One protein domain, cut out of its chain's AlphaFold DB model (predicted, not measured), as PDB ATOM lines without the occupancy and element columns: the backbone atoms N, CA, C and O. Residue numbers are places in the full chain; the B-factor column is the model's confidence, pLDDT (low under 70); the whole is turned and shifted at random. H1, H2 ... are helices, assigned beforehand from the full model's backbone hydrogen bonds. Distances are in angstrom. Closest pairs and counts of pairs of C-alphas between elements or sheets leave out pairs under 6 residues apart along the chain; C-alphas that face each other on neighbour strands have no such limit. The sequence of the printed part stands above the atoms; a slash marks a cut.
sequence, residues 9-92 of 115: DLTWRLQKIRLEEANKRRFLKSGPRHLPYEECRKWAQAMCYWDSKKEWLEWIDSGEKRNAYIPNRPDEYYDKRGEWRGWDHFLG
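Overview. This is residues 9 to 92 of the 115 residues of the protein "Hypothetical protein" of Proboscia inermis (UniProt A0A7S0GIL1). A long single helix, H1, sticks out as an arm from a small compact head, residues 9 to 31 standing free. The head holds four short helices, H2 to H5, and the links between them, with few contacts from helix to helix. The printed part has 84 residues with five named helices, H1 to H5 in that order, and no named strand; its class is all helix. The whole is extended, with a radius of gyration of the C-alphas of 18.7 A, and spans 61 by 29 by 19 A, the arm making the length.

Along the chain. H1 runs from residue 9, C-alpha at (8.687, -32.769, 18.966), to residue 29, C-alpha at (-15.346, -24.253, 2.695), 30.2 A. H2 is residues 37 to 47, 15.5 A, and H3 is residues 53 to 62, 14.4 A. H4 is residues 74 to 79, 7.9 A. H5 is residues 87 to 91, 5.9 A, and ends with C-alpha 91 at (-45.785, -30.972, 1.939).

Arrangement. H1 touches no helix and is apart from H2, H3, H4 and H5. H2 and H5 touch, their closest C-alphas being those of Arg 41 and Phe 90, 5.3 A apart. H2 and H4 are close but not clearly touching, the closest C-alphas, Tyr 37 and Tyr 78, 6.7 A apart; they run opposite ways at a shallow tilt of 22 degrees. H3 and H5 are close but not clearly touching, with the closest C-alphas, Lys 53 and Trp 87, 6.6 A apart. In H1, H2, H3, H4 and H5 every O i to N i+4 pair is within hydrogen-bond range.

Size, cuts and confidence. The C-alphas of Asp 9 and Asp 51 are the two farthest apart, 60.9 A. Without residues 9 to 31 the body spans 28 by 25 by 18 A. The printed part has no cut; the link from H3 to H4, 11 residues, is long. The mean pLDDT of the printed part is 86.9; residue 9 and residues 64 to 66 are under 70.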
ATOM      1  N   ASP A   9       9.831 -33.194  18.156       68.88
ATOM      2  CA  ASP A   9       8.687 -32.769  18.966       68.88
ATOM      3  C   ASP A   9       8.053 -31.447  18.464       68.88
ATOM      4  O   ASP A   9       6.838 -31.316  18.292       68.88
ATOM      5  N   LEU A  10       8.889 -30.462  18.129       74.25
ATOM      6  CA  LEU A  10       8.441 -29.174  17.595       74.25
ATOM      7  C   LEU A  10       7.868 -29.288  16.173       74.25
ATOM      8  O   LEU A  10       6.870 -28.639  15.841       74.25
ATOM      9  N   THR A  11       8.470 -30.124  15.323       83.81
ATOM     10  CA  THR A  11       8.006 -30.318  13.940       83.81
ATOM     11  C   THR A  11       6.649 -31.013  13.883       83.81
ATOM     12  O   THR A  11       5.800 -30.570  13.104       83.81
ATOM     13  N   TRP A  12       6.372 -32.013  14.734       81.56
ATOM     14  CA  TRP A  12       5.038 -32.627  14.769       81.56
ATOM     15  C   TRP A  12       3.976 -31.660  15.286       81.56
ATOM     16  O   TRP A  12       2.864 -31.657  14.755       81.56
ATOM     17  N   ARG A  13       4.297 -30.797  16.262       83.56
ATOM     18  CA  ARG A  13       3.358 -29.778  16.769       83.56
ATOM     19  C   ARG A  13       2.967 -28.798  15.670       83.56
ATOM     20  O   ARG A  13       1.780 -28.546  15.469       83.56
ATOM     21  N   LEU A  14       3.941 -28.305  14.905       87.81
ATOM     22  CA  LEU A  14       3.693 -27.425  13.761       87.81
ATOM     23  C   LEU A  14       2.923 -28.139  12.644       87.81
ATOM     24  O   LEU A  14       1.994 -27.567  12.073       87.81
ATOM     25  N   GLN A  15       3.272 -29.393  12.347       86.25
ATOM     26  CA  GLN A  15       2.575 -30.201  11.347       86.25
ATOM     27  C   GLN A  15       1.114 -30.430  11.746       86.25
ATOM     28  O   GLN A  15       0.222 -30.276  10.914       86.25
ATOM     29  N   LYS A  16       0.858 -30.723  13.025       89.81
ATOM     30  CA  LYS A  16      -0.484 -30.874  13.588       89.81
ATOM     31  C   LYS A  16      -1.284 -29.579  13.474       89.81
ATOM     32  O   LYS A  16      -2.390 -29.623  12.949       89.81
ATOM     33  N   ILE A  17      -0.719 -28.435  13.875       90.25
ATOM     34  CA  ILE A  17      -1.381 -27.121  13.753       90.25
ATOM     35  C   ILE A  17      -1.757 -26.837  12.294       90.25
ATOM     36  O   ILE A  17      -2.900 -26.486  12.011       90.25
ATOM     37  N   ARG A  18      -0.830 -27.055  11.350       91.56
ATOM     38  CA  ARG A  18      -1.095 -26.896   9.910       91.56
ATOM     39  C   ARG A  18      -2.219 -27.808   9.432       91.56
ATOM     40  O   ARG A  18      -3.073 -27.377   8.661       91.56
ATOM     41  N   LEU A  19      -2.219 -29.066   9.874       92.12
ATOM     42  CA  LEU A  19      -3.228 -30.048   9.492       92.12
ATOM     43  C   LEU A  19      -4.608 -29.671  10.047       92.12
ATOM     44  O   LEU A  19      -5.601 -29.744   9.329       92.12
ATOM     45  N   GLU A  20      -4.669 -29.223  11.300       91.50
ATOM     46  CA  GLU A  20      -5.892 -28.744  11.945       91.50
ATOM     47  C   GLU A  20      -6.435 -27.485  11.270       91.50
ATOM     48  O   GLU A  20      -7.635 -27.400  11.010       91.50
ATOM     49  N   GLU A  21      -5.573 -26.526  10.935       90.75
ATOM     50  CA  GLU A  21      -5.968 -25.323  10.207       90.75
ATOM     51  C   GLU A  21      -6.481 -25.676   8.805       90.75
ATOM     52  O   GLU A  21      -7.551 -25.218   8.397       90.75
ATOM     53  N   ALA A  22      -5.775 -26.549   8.080       90.19
ATOM     54  CA  ALA A  22      -6.202 -27.032   6.772       90.19
ATOM     55  C   ALA A  22      -7.547 -27.772   6.848       90.19
ATOM     56  O   ALA A  22      -8.417 -27.543   6.005       90.19
ATOM     57  N   ASN A  23      -7.757 -28.608   7.866       90.25
ATOM     58  CA  ASN A  23      -9.024 -29.302   8.089       90.25
ATOM     59  C   ASN A  23     -10.157 -28.329   8.424       90.25
ATOM     60  O   ASN A  23     -11.218 -28.417   7.806       90.25
ATOM     61  N   LYS A  24      -9.933 -27.357   9.319       87.19
ATOM     62  CA  LYS A  24     -10.918 -26.307   9.636       87.19
ATOM     63  C   LYS A  24     -11.290 -25.510   8.388       87.19
ATOM     64  O   LYS A  24     -12.471 -25.329   8.104       87.19
ATOM     65  N   ARG A  25     -10.304 -25.100   7.586       83.62
ATOM     66  CA  ARG A  25     -10.525 -24.370   6.326       83.62
ATOM     67  C   ARG A  25     -11.315 -25.192   5.315       83.62
ATOM     68  O   ARG A  25     -12.203 -24.656   4.659       83.62
ATOM     69  N   ARG A  26     -11.019 -26.489   5.186       84.69
ATOM     70  CA  ARG A  26     -11.766 -27.405   4.308       84.69
ATOM     71  C   ARG A  26     -13.209 -27.577   4.768       84.69
ATOM     72  O   ARG A  26     -14.104 -27.501   3.935       84.69
ATOM     73  N   PHE A  27     -13.423 -27.763   6.067       79.25
ATOM     74  CA  PHE A  27     -14.749 -27.922   6.652       79.25
ATOM     75  C   PHE A  27     -15.611 -26.669   6.457       79.25
ATOM     76  O   PHE A  27     -16.723 -26.774   5.957       79.25
ATOM     77  N   LEU A  28     -15.069 -25.482   6.748       80.94
ATOM     78  CA  LEU A  28     -15.769 -24.208   6.541       80.94
ATOM     79  C   LEU A  28     -16.027 -23.907   5.054       80.94
ATOM     80  O   LEU A  28     -17.007 -23.246   4.723       80.94
ATOM     81  N   LYS A  29     -15.163 -24.390   4.149       81.75
ATOM     82  CA  LYS A  29     -15.346 -24.253   2.695       81.75
ATOM     83  C   LYS A  29     -16.408 -25.208   2.141       81.75
ATOM     84  O   LYS A  29     -17.060 -24.875   1.154       81.75
ATOM     85  N   SER A  30     -16.565 -26.401   2.715       76.06
ATOM     86  CA  SER A  30     -17.651 -27.299   2.328       76.06
ATOM     87  C   SER A  30     -18.958 -26.750   2.890       76.06
ATOM     88  O   SER A  30     -19.181 -26.827   4.092       76.06
ATOM     89  N   GLY A  31     -19.789 -26.152   2.035       70.88
ATOM     90  CA  GLY A  31     -21.085 -25.605   2.441       70.88
ATOM     91  C   GLY A  31     -22.021 -26.644   3.085       70.88
ATOM     92  O   GLY A  31     -21.694 -27.838   3.136       70.88
ATOM     93  N   PRO A  32     -23.198 -26.206   3.567       74.50
ATOM     94  CA  PRO A  32     -24.170 -27.079   4.216       74.50
ATOM     95  C   PRO A  32     -24.515 -28.288   3.343       74.50
ATOM     96  O   PRO A  32     -24.759 -28.157   2.141       74.50
ATOM     97  N   ARG A  33     -24.538 -29.478   3.949       83.00
ATOM     98  CA  ARG A  33     -25.031 -30.690   3.289       83.00
ATOM     99  C   ARG A  33     -26.501 -30.842   3.641       83.00
ATOM    100  O   ARG A  33     -26.827 -31.156   4.781       83.00
ATOM    101  N   HIS A  34     -27.368 -30.591   2.668       88.94
ATOM    102  CA  HIS A  34     -28.798 -30.818   2.835       88.94
ATOM    103  C   HIS A  34     -29.130 -32.313   2.769       88.94
ATOM    104  O   HIS A  34     -28.399 -33.097   2.155       88.94
ATOM    105  N   LEU A  35     -30.246 -32.691   3.389       90.94
ATOM    106  CA  LEU A  35     -30.786 -34.047   3.313       90.94
ATOM    107  C   LEU A  35     -31.202 -34.411   1.876       90.94
ATOM    108  O   LEU A  35     -31.539 -33.526   1.079       90.94
ATOM    109  N   PRO A  36     -31.208 -35.709   1.523       92.69
ATOM    110  CA  PRO A  36     -31.814 -36.169   0.277       92.69
ATOM    111  C   PRO A  36     -33.320 -35.862   0.254       92.69
ATOM    112  O   PRO A  36     -33.944 -35.718   1.307       92.69
ATOM    113  N   TYR A  37     -33.897 -35.768  -0.950       93.12
ATOM    114  CA  TYR A  37     -35.285 -35.331  -1.156       93.12
ATOM    115  C   TYR A  37     -36.296 -36.103  -0.303       93.12
ATOM    116  O   TYR A  37     -37.113 -35.488   0.376       93.12
ATOM    117  N   GLU A  38     -36.217 -37.436  -0.289       92.38
ATOM    118  CA  GLU A  38     -37.174 -38.260   0.453       92.38
ATOM    119  C   GLU A  38     -37.133 -38.023   1.961       92.38
ATOM    120  O   GLU A  38     -38.181 -37.909   2.592       92.38
ATOM    121  N   GLU A  39     -35.941 -37.911   2.542       92.56
ATOM    122  CA  GLU A  39     -35.790 -37.684   3.981       92.56
ATOM    123  C   GLU A  39     -36.245 -36.273   4.364       92.56
ATOM    124  O   GLU A  39     -36.931 -36.086   5.368       92.56
ATOM    125  N   CYS A  40     -35.947 -35.276   3.523       92.38
ATOM    126  CA  CYS A  40     -36.440 -33.916   3.723       92.38
ATOM    127  C   CYS A  40     -37.969 -33.837   3.606       92.38
ATOM    128  O   CYS A  40     -38.601 -33.135   4.395       92.38
ATOM    129  N   ARG A  41     -38.566 -34.564   2.655       91.56
ATOM    130  CA  ARG A  41     -40.021 -34.666   2.480       91.56
ATOM    131  C   ARG A  41     -40.676 -35.301   3.703       91.56
ATOM    132  O   ARG A  41     -41.591 -34.711   4.261       91.56
ATOM    133  N   LYS A  42     -40.198 -36.471   4.143       92.38
ATOM    134  CA  LYS A  42     -40.726 -37.162   5.335       92.38
ATOM    135  C   LYS A  42     -40.671 -36.259   6.561       92.38
ATOM    136  O   LYS A  42     -41.623 -36.218   7.328       92.38
ATOM    137  N   TRP A  43     -39.579 -35.512   6.722       91.62
ATOM    138  CA  TRP A  43     -39.445 -34.545   7.804       91.62
ATOM    139  C   TRP A  43     -40.466 -33.405   7.697       91.62
ATOM    140  O   TRP A  43     -41.134 -33.101   8.681       91.62
ATOM    141  N   ALA A  44     -40.618 -32.800   6.514       90.25
ATOM    142  CA  ALA A  44     -41.576 -31.717   6.289       90.25
ATOM    143  C   ALA A  44     -43.022 -32.179   6.539       90.25
ATOM    144  O   ALA A  44     -43.779 -31.487   7.214       90.25
ATOM    145  N   GLN A  45     -43.365 -33.381   6.072       89.81
ATOM    146  CA  GLN A  45     -44.668 -34.004   6.291       89.81
ATOM    147  C   GLN A  45     -44.894 -34.374   7.755       89.81
ATOM    148  O   GLN A  45     -45.966 -34.120   8.270       89.81
ATOM    149  N   ALA A  46     -43.897 -34.912   8.463       89.00
ATOM    150  CA  ALA A  46     -44.033 -35.248   9.883       89.00
ATOM    151  C   ALA A  46     -44.277 -34.017  10.772       89.00
ATOM    152  O   ALA A  46     -44.846 -34.138  11.854       89.00
ATOM    153  N   MET A  47     -43.829 -32.841  10.330       85.50
ATOM    154  CA  MET A  47     -44.052 -31.584  11.036       85.50
ATOM    155  C   MET A  47     -45.485 -31.057  10.873       85.50
ATOM    156  O   MET A  47     -45.953 -30.368  11.774       85.50
ATOM    157  N   CYS A  48     -46.176 -31.371   9.765       81.00
ATOM    158  CA  CYS A  48     -47.556 -30.943   9.473       81.00
ATOM    159  C   CYS A  48     -47.845 -29.450   9.756       81.00
ATOM    160  O   CYS A  48     -48.950 -29.102  10.164       81.00
ATOM    161  N   TYR A  49     -46.855 -28.562   9.598       83.50
ATOM    162  CA  TYR A  49     -46.995 -27.138   9.943       83.50
ATOM    163  C   TYR A  49     -47.314 -26.231   8.756       83.50
ATOM    164  O   TYR A  49     -47.666 -25.075   8.979       83.50
ATOM    165  N   TRP A  50     -47.138 -26.713   7.524       87.44
ATOM    166  CA  TRP A  50     -47.232 -25.885   6.324       87.44
ATOM    167  C   TRP A  50     -48.067 -26.572   5.257       87.44
ATOM    168  O   TRP A  50     -47.731 -27.677   4.829       87.44
ATOM    169  N   ASP A  51     -49.072 -25.856   4.768       86.44
ATOM    170  CA  ASP A  51     -49.952 -26.284   3.683       86.44
ATOM    171  C   ASP A  51     -49.598 -25.606   2.350       86.44
ATOM    172  O   ASP A  51     -50.091 -25.968   1.280       86.44
ATOM    173  N   SER A  52     -48.729 -24.593   2.379       89.12
ATOM    174  CA  SER A  52     -48.359 -23.841   1.183       89.12
ATOM    175  C   SER A  52     -46.909 -23.371   1.188       89.12
ATOM    176  O   SER A  52     -46.301 -23.111   2.228       89.12
ATOM    177  N   LYS A  53     -46.377 -23.134  -0.018       90.50
ATOM    178  CA  LYS A  53     -45.086 -22.461  -0.238       90.50
ATOM    179  C   LYS A  53     -44.972 -21.158   0.558       90.50
ATOM    180  O   LYS A  53     -43.889 -20.825   1.029       90.50
ATOM    181  N   LYS A  54     -46.065 -20.395   0.663       90.69
ATOM    182  CA  LYS A  54     -46.061 -19.096   1.347       90.69
ATOM    183  C   LYS A  54     -45.732 -19.252   2.834       90.69
ATOM    184  O   LYS A  54     -44.832 -18.579   3.317       90.69
ATOM    185  N   GLU A  55     -46.397 -20.181   3.509       90.38
ATOM    186  CA  GLU A  55     -46.191 -20.455   4.935       90.38
ATOM    187  C   GLU A  55     -44.790 -21.005   5.200       90.38
ATOM    188  O   GLU A  55     -44.135 -20.612   6.164       90.38
ATOM    189  N   TRP A  56     -44.284 -21.848   4.294       90.62
ATOM    190  CA  TRP A  56     -42.894 -22.295   4.344       90.62
ATOM    191  C   TRP A  56     -41.921 -21.110   4.284       90.62
ATOM    192  O   TRP A  56     -40.978 -21.039   5.067       90.62
ATOM    193  N   LEU A  57     -42.133 -20.159   3.369       89.06
ATOM    194  CA  LEU A  57     -41.272 -18.980   3.234       89.06
ATOM    195  C   LEU A  57     -41.364 -18.043   4.443       89.06
ATOM    196  O   LEU A  57     -40.331 -17.543   4.878       89.06
ATOM    197  N   GLU A  58     -42.555 -17.839   5.000       90.62
ATOM    198  CA  GLU A  58     -42.752 -17.068   6.235       90.62
ATOM    199  C   GLU A  58     -42.037 -17.728   7.421       90.62
ATOM    200  O   GLU A  58     -41.341 -17.063   8.190       90.62
ATOM    201  N   TRP A  59     -42.116 -19.057   7.531       87.75
ATOM    202  CA  TRP A  59     -41.368 -19.807   8.536       87.75
ATOM    203  C   TRP A  59     -39.859 -19.667   8.350       87.75
ATOM    204  O   TRP A  59     -39.135 -19.428   9.320       87.75
ATOM    205  N   ILE A  60     -39.375 -19.757   7.110       87.88
ATOM    206  CA  ILE A  60     -37.971 -19.501   6.804       87.88
ATOM    207  C   ILE A  60     -37.604 -18.088   7.259       87.88
ATOM    208  O   ILE A  60     -36.623 -17.959   7.988       87.88
ATOM    209  N   ASP A  61     -38.366 -17.057   6.902       87.31
ATOM    210  CA  ASP A  61     -38.098 -15.656   7.263       87.31
ATOM    211  C   ASP A  61     -38.043 -15.428   8.784       87.31
ATOM    212  O   ASP A  61     -37.143 -14.745   9.268       87.31
ATOM    213  N   SER A  62     -38.898 -16.117   9.550       86.38
ATOM    214  CA  SER A  62     -38.921 -16.044  11.021       86.38
ATOM    215  C   SER A  62     -37.625 -16.519  11.703       86.38
ATOM    216  O   SER A  62     -37.341 -16.137  12.834       86.38
ATOM    217  N   GLY A  63     -36.809 -17.340  11.029       74.81
ATOM    218  CA  GLY A  63     -35.413 -17.625  11.393       74.81
ATOM    219  C   GLY A  63     -35.153 -18.479  12.646       74.81
ATOM    220  O   GLY A  63     -34.056 -19.024  12.769       74.81
ATOM    221  N   GLU A  64     -36.119 -18.671  13.545       62.81
ATOM    222  CA  GLU A  64     -35.847 -19.169  14.907       62.81
ATOM    223  C   GLU A  64     -35.689 -20.702  15.031       62.81
ATOM    224  O   GLU A  64     -35.283 -21.207  16.075       62.81
ATOM    225  N   LYS A  65     -35.954 -21.480  13.970       62.72
ATOM    226  CA  LYS A  65     -35.885 -22.962  14.005       62.72
ATOM    227  C   LYS A  65     -35.294 -23.600  12.740       62.72
ATOM    228  O   LYS A  65     -35.693 -24.696  12.347       62.72
ATOM    229  N   ARG A  66     -34.352 -22.929  12.068       69.12
ATOM    230  CA  ARG A  66     -33.752 -23.470  10.835       69.12
ATOM    231  C   ARG A  66     -32.773 -24.605  11.132       69.12
ATOM    232  O   ARG A  66     -31.666 -24.394  11.625       69.12
ATOM    233  N   ASN A  67     -33.156 -25.813  10.743       77.50
ATOM    234  CA  ASN A  67     -32.254 -26.956  10.707       77.50
ATOM    235  C   ASN A  67     -31.259 -26.788   9.550       77.50
ATOM    236  O   ASN A  67     -31.672 -26.662   8.402       77.50
ATOM    237  N   ALA A  68     -29.951 -26.863   9.821       81.12
ATOM    238  CA  ALA A  68     -28.901 -26.724   8.796       81.12
ATOM    239  C   ALA A  68     -28.971 -27.782   7.671       81.12
ATOM    240  O   ALA A  68     -28.360 -27.625   6.616       81.12
ATOM    241  N   TYR A  69     -29.705 -28.867   7.914       86.12
ATOM    242  CA  TYR A  69     -29.919 -29.966   6.980       86.12
ATOM    243  C   TYR A  69     -31.089 -29.739   6.016       86.12
ATOM    244  O   TYR A  69     -31.189 -30.443   5.010       86.12
ATOM    245  N   ILE A  70     -31.972 -28.784   6.313       88.69
ATOM    246  CA  ILE A  70     -33.147 -28.493   5.497       88.69
ATOM    247  C   ILE A  70     -32.817 -27.306   4.587       88.69
ATOM    248  O   ILE A  70     -32.422 -26.247   5.081       88.69
ATOM    249  N   PRO A  71     -32.949 -27.452   3.258       89.25
ATOM    250  CA  PRO A  71     -32.744 -26.339   2.346       89.25
ATOM    251  C   PRO A  71     -33.817 -25.268   2.565       89.25
ATOM    252  O   PRO A  71     -35.005 -25.571   2.623       89.25
ATOM    253  N   ASN A  72     -33.414 -23.993   2.593       89.38
ATOM    254  CA  ASN A  72     -34.361 -22.870   2.683       89.38
ATOM    255  C   ASN A  72     -35.323 -22.830   1.483       89.38
ATOM    256  O   ASN A  72     -36.487 -22.463   1.614       89.38
ATOM    257  N   ARG A  73     -34.805 -23.200   0.306       89.50
ATOM    258  CA  ARG A  73     -35.521 -23.258  -0.971       89.50
ATOM    259  C   ARG A  73     -35.450 -24.690  -1.510       89.50
ATOM    260  O   ARG A  73     -34.562 -24.986  -2.315       89.50
ATOM    261  N   PRO A  74     -36.292 -25.607  -0.993       91.75
ATOM    262  CA  PRO A  74     -36.299 -26.999  -1.438       91.75
ATOM    263  C   PRO A  74     -36.670 -27.103  -2.920       91.75
ATOM    264  O   PRO A  74     -36.099 -27.936  -3.618       91.75
ATOM    265  N   ASP A  75     -37.533 -26.202  -3.403       92.19
ATOM    266  CA  ASP A  75     -37.884 -26.075  -4.815       92.19
ATOM    267  C   ASP A  75     -36.634 -25.923  -5.682       92.19
ATOM    268  O   ASP A  75     -36.370 -26.771  -6.522       92.19
ATOM    269  N   GLU A  76     -35.787 -24.929  -5.424       92.38
ATOM    270  CA  GLU A  76     -34.571 -24.724  -6.224       92.38
ATOM    271  C   GLU A  76     -33.487 -25.784  -5.988       92.38
ATOM    272  O   GLU A  76     -32.702 -26.087  -6.890       92.38
ATOM    273  N   TYR A  77     -33.379 -26.308  -4.764       92.19
ATOM    274  CA  TYR A  77     -32.326 -27.261  -4.414       92.19
ATOM    275  C   TYR A  77     -32.547 -28.628  -5.069       92.19
ATOM    276  O   TYR A  77     -31.606 -29.199  -5.626       92.19
ATOM    277  N   TYR A  78     -33.775 -29.146  -5.015       93.81
ATOM    278  CA  TYR A  78     -34.113 -30.454  -5.575       93.81
ATOM    279  C   TYR A  78     -34.452 -30.393  -7.065       93.81
ATOM    280  O   TYR A  78     -34.248 -31.385  -7.763       93.81
ATOM    281  N   ASP A  79     -34.881 -29.239  -7.585       94.25
ATOM    282  CA  ASP A  79     -35.099 -29.046  -9.025       94.25
ATOM    283  C   ASP A  79     -33.784 -29.159  -9.805       94.25
ATOM    284  O   ASP A  79     -33.683 -29.930 -10.757       94.25
ATOM    285  N   LYS A  80     -32.703 -28.553  -9.293       91.94
ATOM    286  CA  LYS A  80     -31.341 -28.726  -9.839       91.94
ATOM    287  C   LYS A  80     -30.862 -30.180  -9.861       91.94
ATOM    288  O   LYS A  80     -29.914 -30.497 -10.576       91.94
ATOM    289  N   ARG A  81     -31.472 -31.043  -9.048       90.94
ATOM    290  CA  ARG A  81     -31.157 -32.472  -8.930       90.94
ATOM    291  C   ARG A  81     -32.137 -33.357  -9.707       90.94
ATOM    292  O   ARG A  81     -31.932 -34.564  -9.746       90.94
ATOM    293  N   GLY A  82     -33.182 -32.784 -10.309       92.12
ATOM    294  CA  GLY A  82     -34.249 -33.531 -10.984       92.12
ATOM    295  C   GLY A  82     -35.124 -34.362 -10.037       92.12
ATOM    296  O   GLY A  82     -35.820 -35.268 -10.482       92.12
ATOM    297  N   GLU A  83     -35.077 -34.086  -8.731       94.25
ATOM    298  CA  GLU A  83     -35.812 -34.829  -7.695       94.25
ATOM    299  C   GLU A  83     -37.131 -34.129  -7.312       94.25
ATOM    300  O   GLU A  83     -37.978 -34.711  -6.633       94.25
ATOM    301  N   TRP A  84     -37.319 -32.875  -7.734       95.12
ATOM    302  CA  TRP A  84     -38.460 -32.053  -7.343       95.12
ATOM    303  C   TRP A  84     -39.758 -32.460  -8.048       95.12
ATOM    304  O   TRP A  84     -39.818 -32.560  -9.270       95.12
ATOM    305  N   ARG A  85     -40.825 -32.650  -7.263       91.19
ATOM    306  CA  ARG A  85     -42.161 -33.054  -7.746       91.19
ATOM    307  C   ARG A  85     -43.262 -32.028  -7.470       91.19
ATOM    308  O   ARG A  85     -44.434 -32.325  -7.662       91.19
ATOM    309  N   GLY A  86     -42.896 -30.831  -7.016       91.56
ATOM    310  CA  GLY A  86     -43.847 -29.794  -6.616       91.56
ATOM    311  C   GLY A  86     -44.087 -29.724  -5.109       91.56
ATOM    312  O   GLY A  86     -43.684 -30.602  -4.341       91.56
ATOM    313  N   TRP A  87     -44.739 -28.634  -4.699       91.44
ATOM    314  CA  TRP A  87     -45.010 -28.325  -3.295       91.44
ATOM    315  C   TRP A  87     -46.033 -29.274  -2.678       91.44
ATOM    316  O   TRP A  87     -45.808 -29.734  -1.565       91.44
ATOM    317  N   ASP A  88     -47.068 -29.645  -3.426       89.81
ATOM    318  CA  ASP A  88     -48.126 -30.550  -2.960       89.81
ATOM    319  C   ASP A  88     -47.546 -31.913  -2.555       89.81
ATOM    320  O   ASP A  88     -47.763 -32.397  -1.445       89.81
ATOM    321  N   HIS A  89     -46.682 -32.487  -3.400       90.56
ATOM    322  CA  HIS A  89     -46.000 -33.747  -3.094       90.56
ATOM    323  C   HIS A  89     -45.008 -33.612  -1.928       90.56
ATOM    324  O   HIS A  89     -44.847 -34.547  -1.139       90.56
ATOM    325  N   PHE A  90     -44.326 -32.467  -1.817       91.38
ATOM    326  CA  PHE A  90     -43.334 -32.212  -0.772       91.38
ATOM    327  C   PHE A  90     -43.967 -32.018   0.614       91.38
ATOM    328  O   PHE A  90     -43.475 -32.589   1.584       91.38
ATOM    329  N   LEU A  91     -45.062 -31.261   0.697       90.56
ATOM    330  CA  LEU A  91     -45.785 -30.972   1.939       90.56
ATOM    331  C   LEU A  91     -46.840 -32.037   2.277       90.56
ATOM    332  O   LEU A  91     -47.252 -32.141   3.422       90.56
ATOM    333  N   GLY A  92     -47.237 -32.877   1.312       86.00
ATOM    334  CA  GLY A  92     -48.306 -33.869   1.499       86.00
ATOM    335  C   GLY A  92     -49.719 -33.285   1.389       86.00
ATOM    336  O   GLY A  92     -50.690 -33.936   1.772       86.00
TER     337      GLY A  92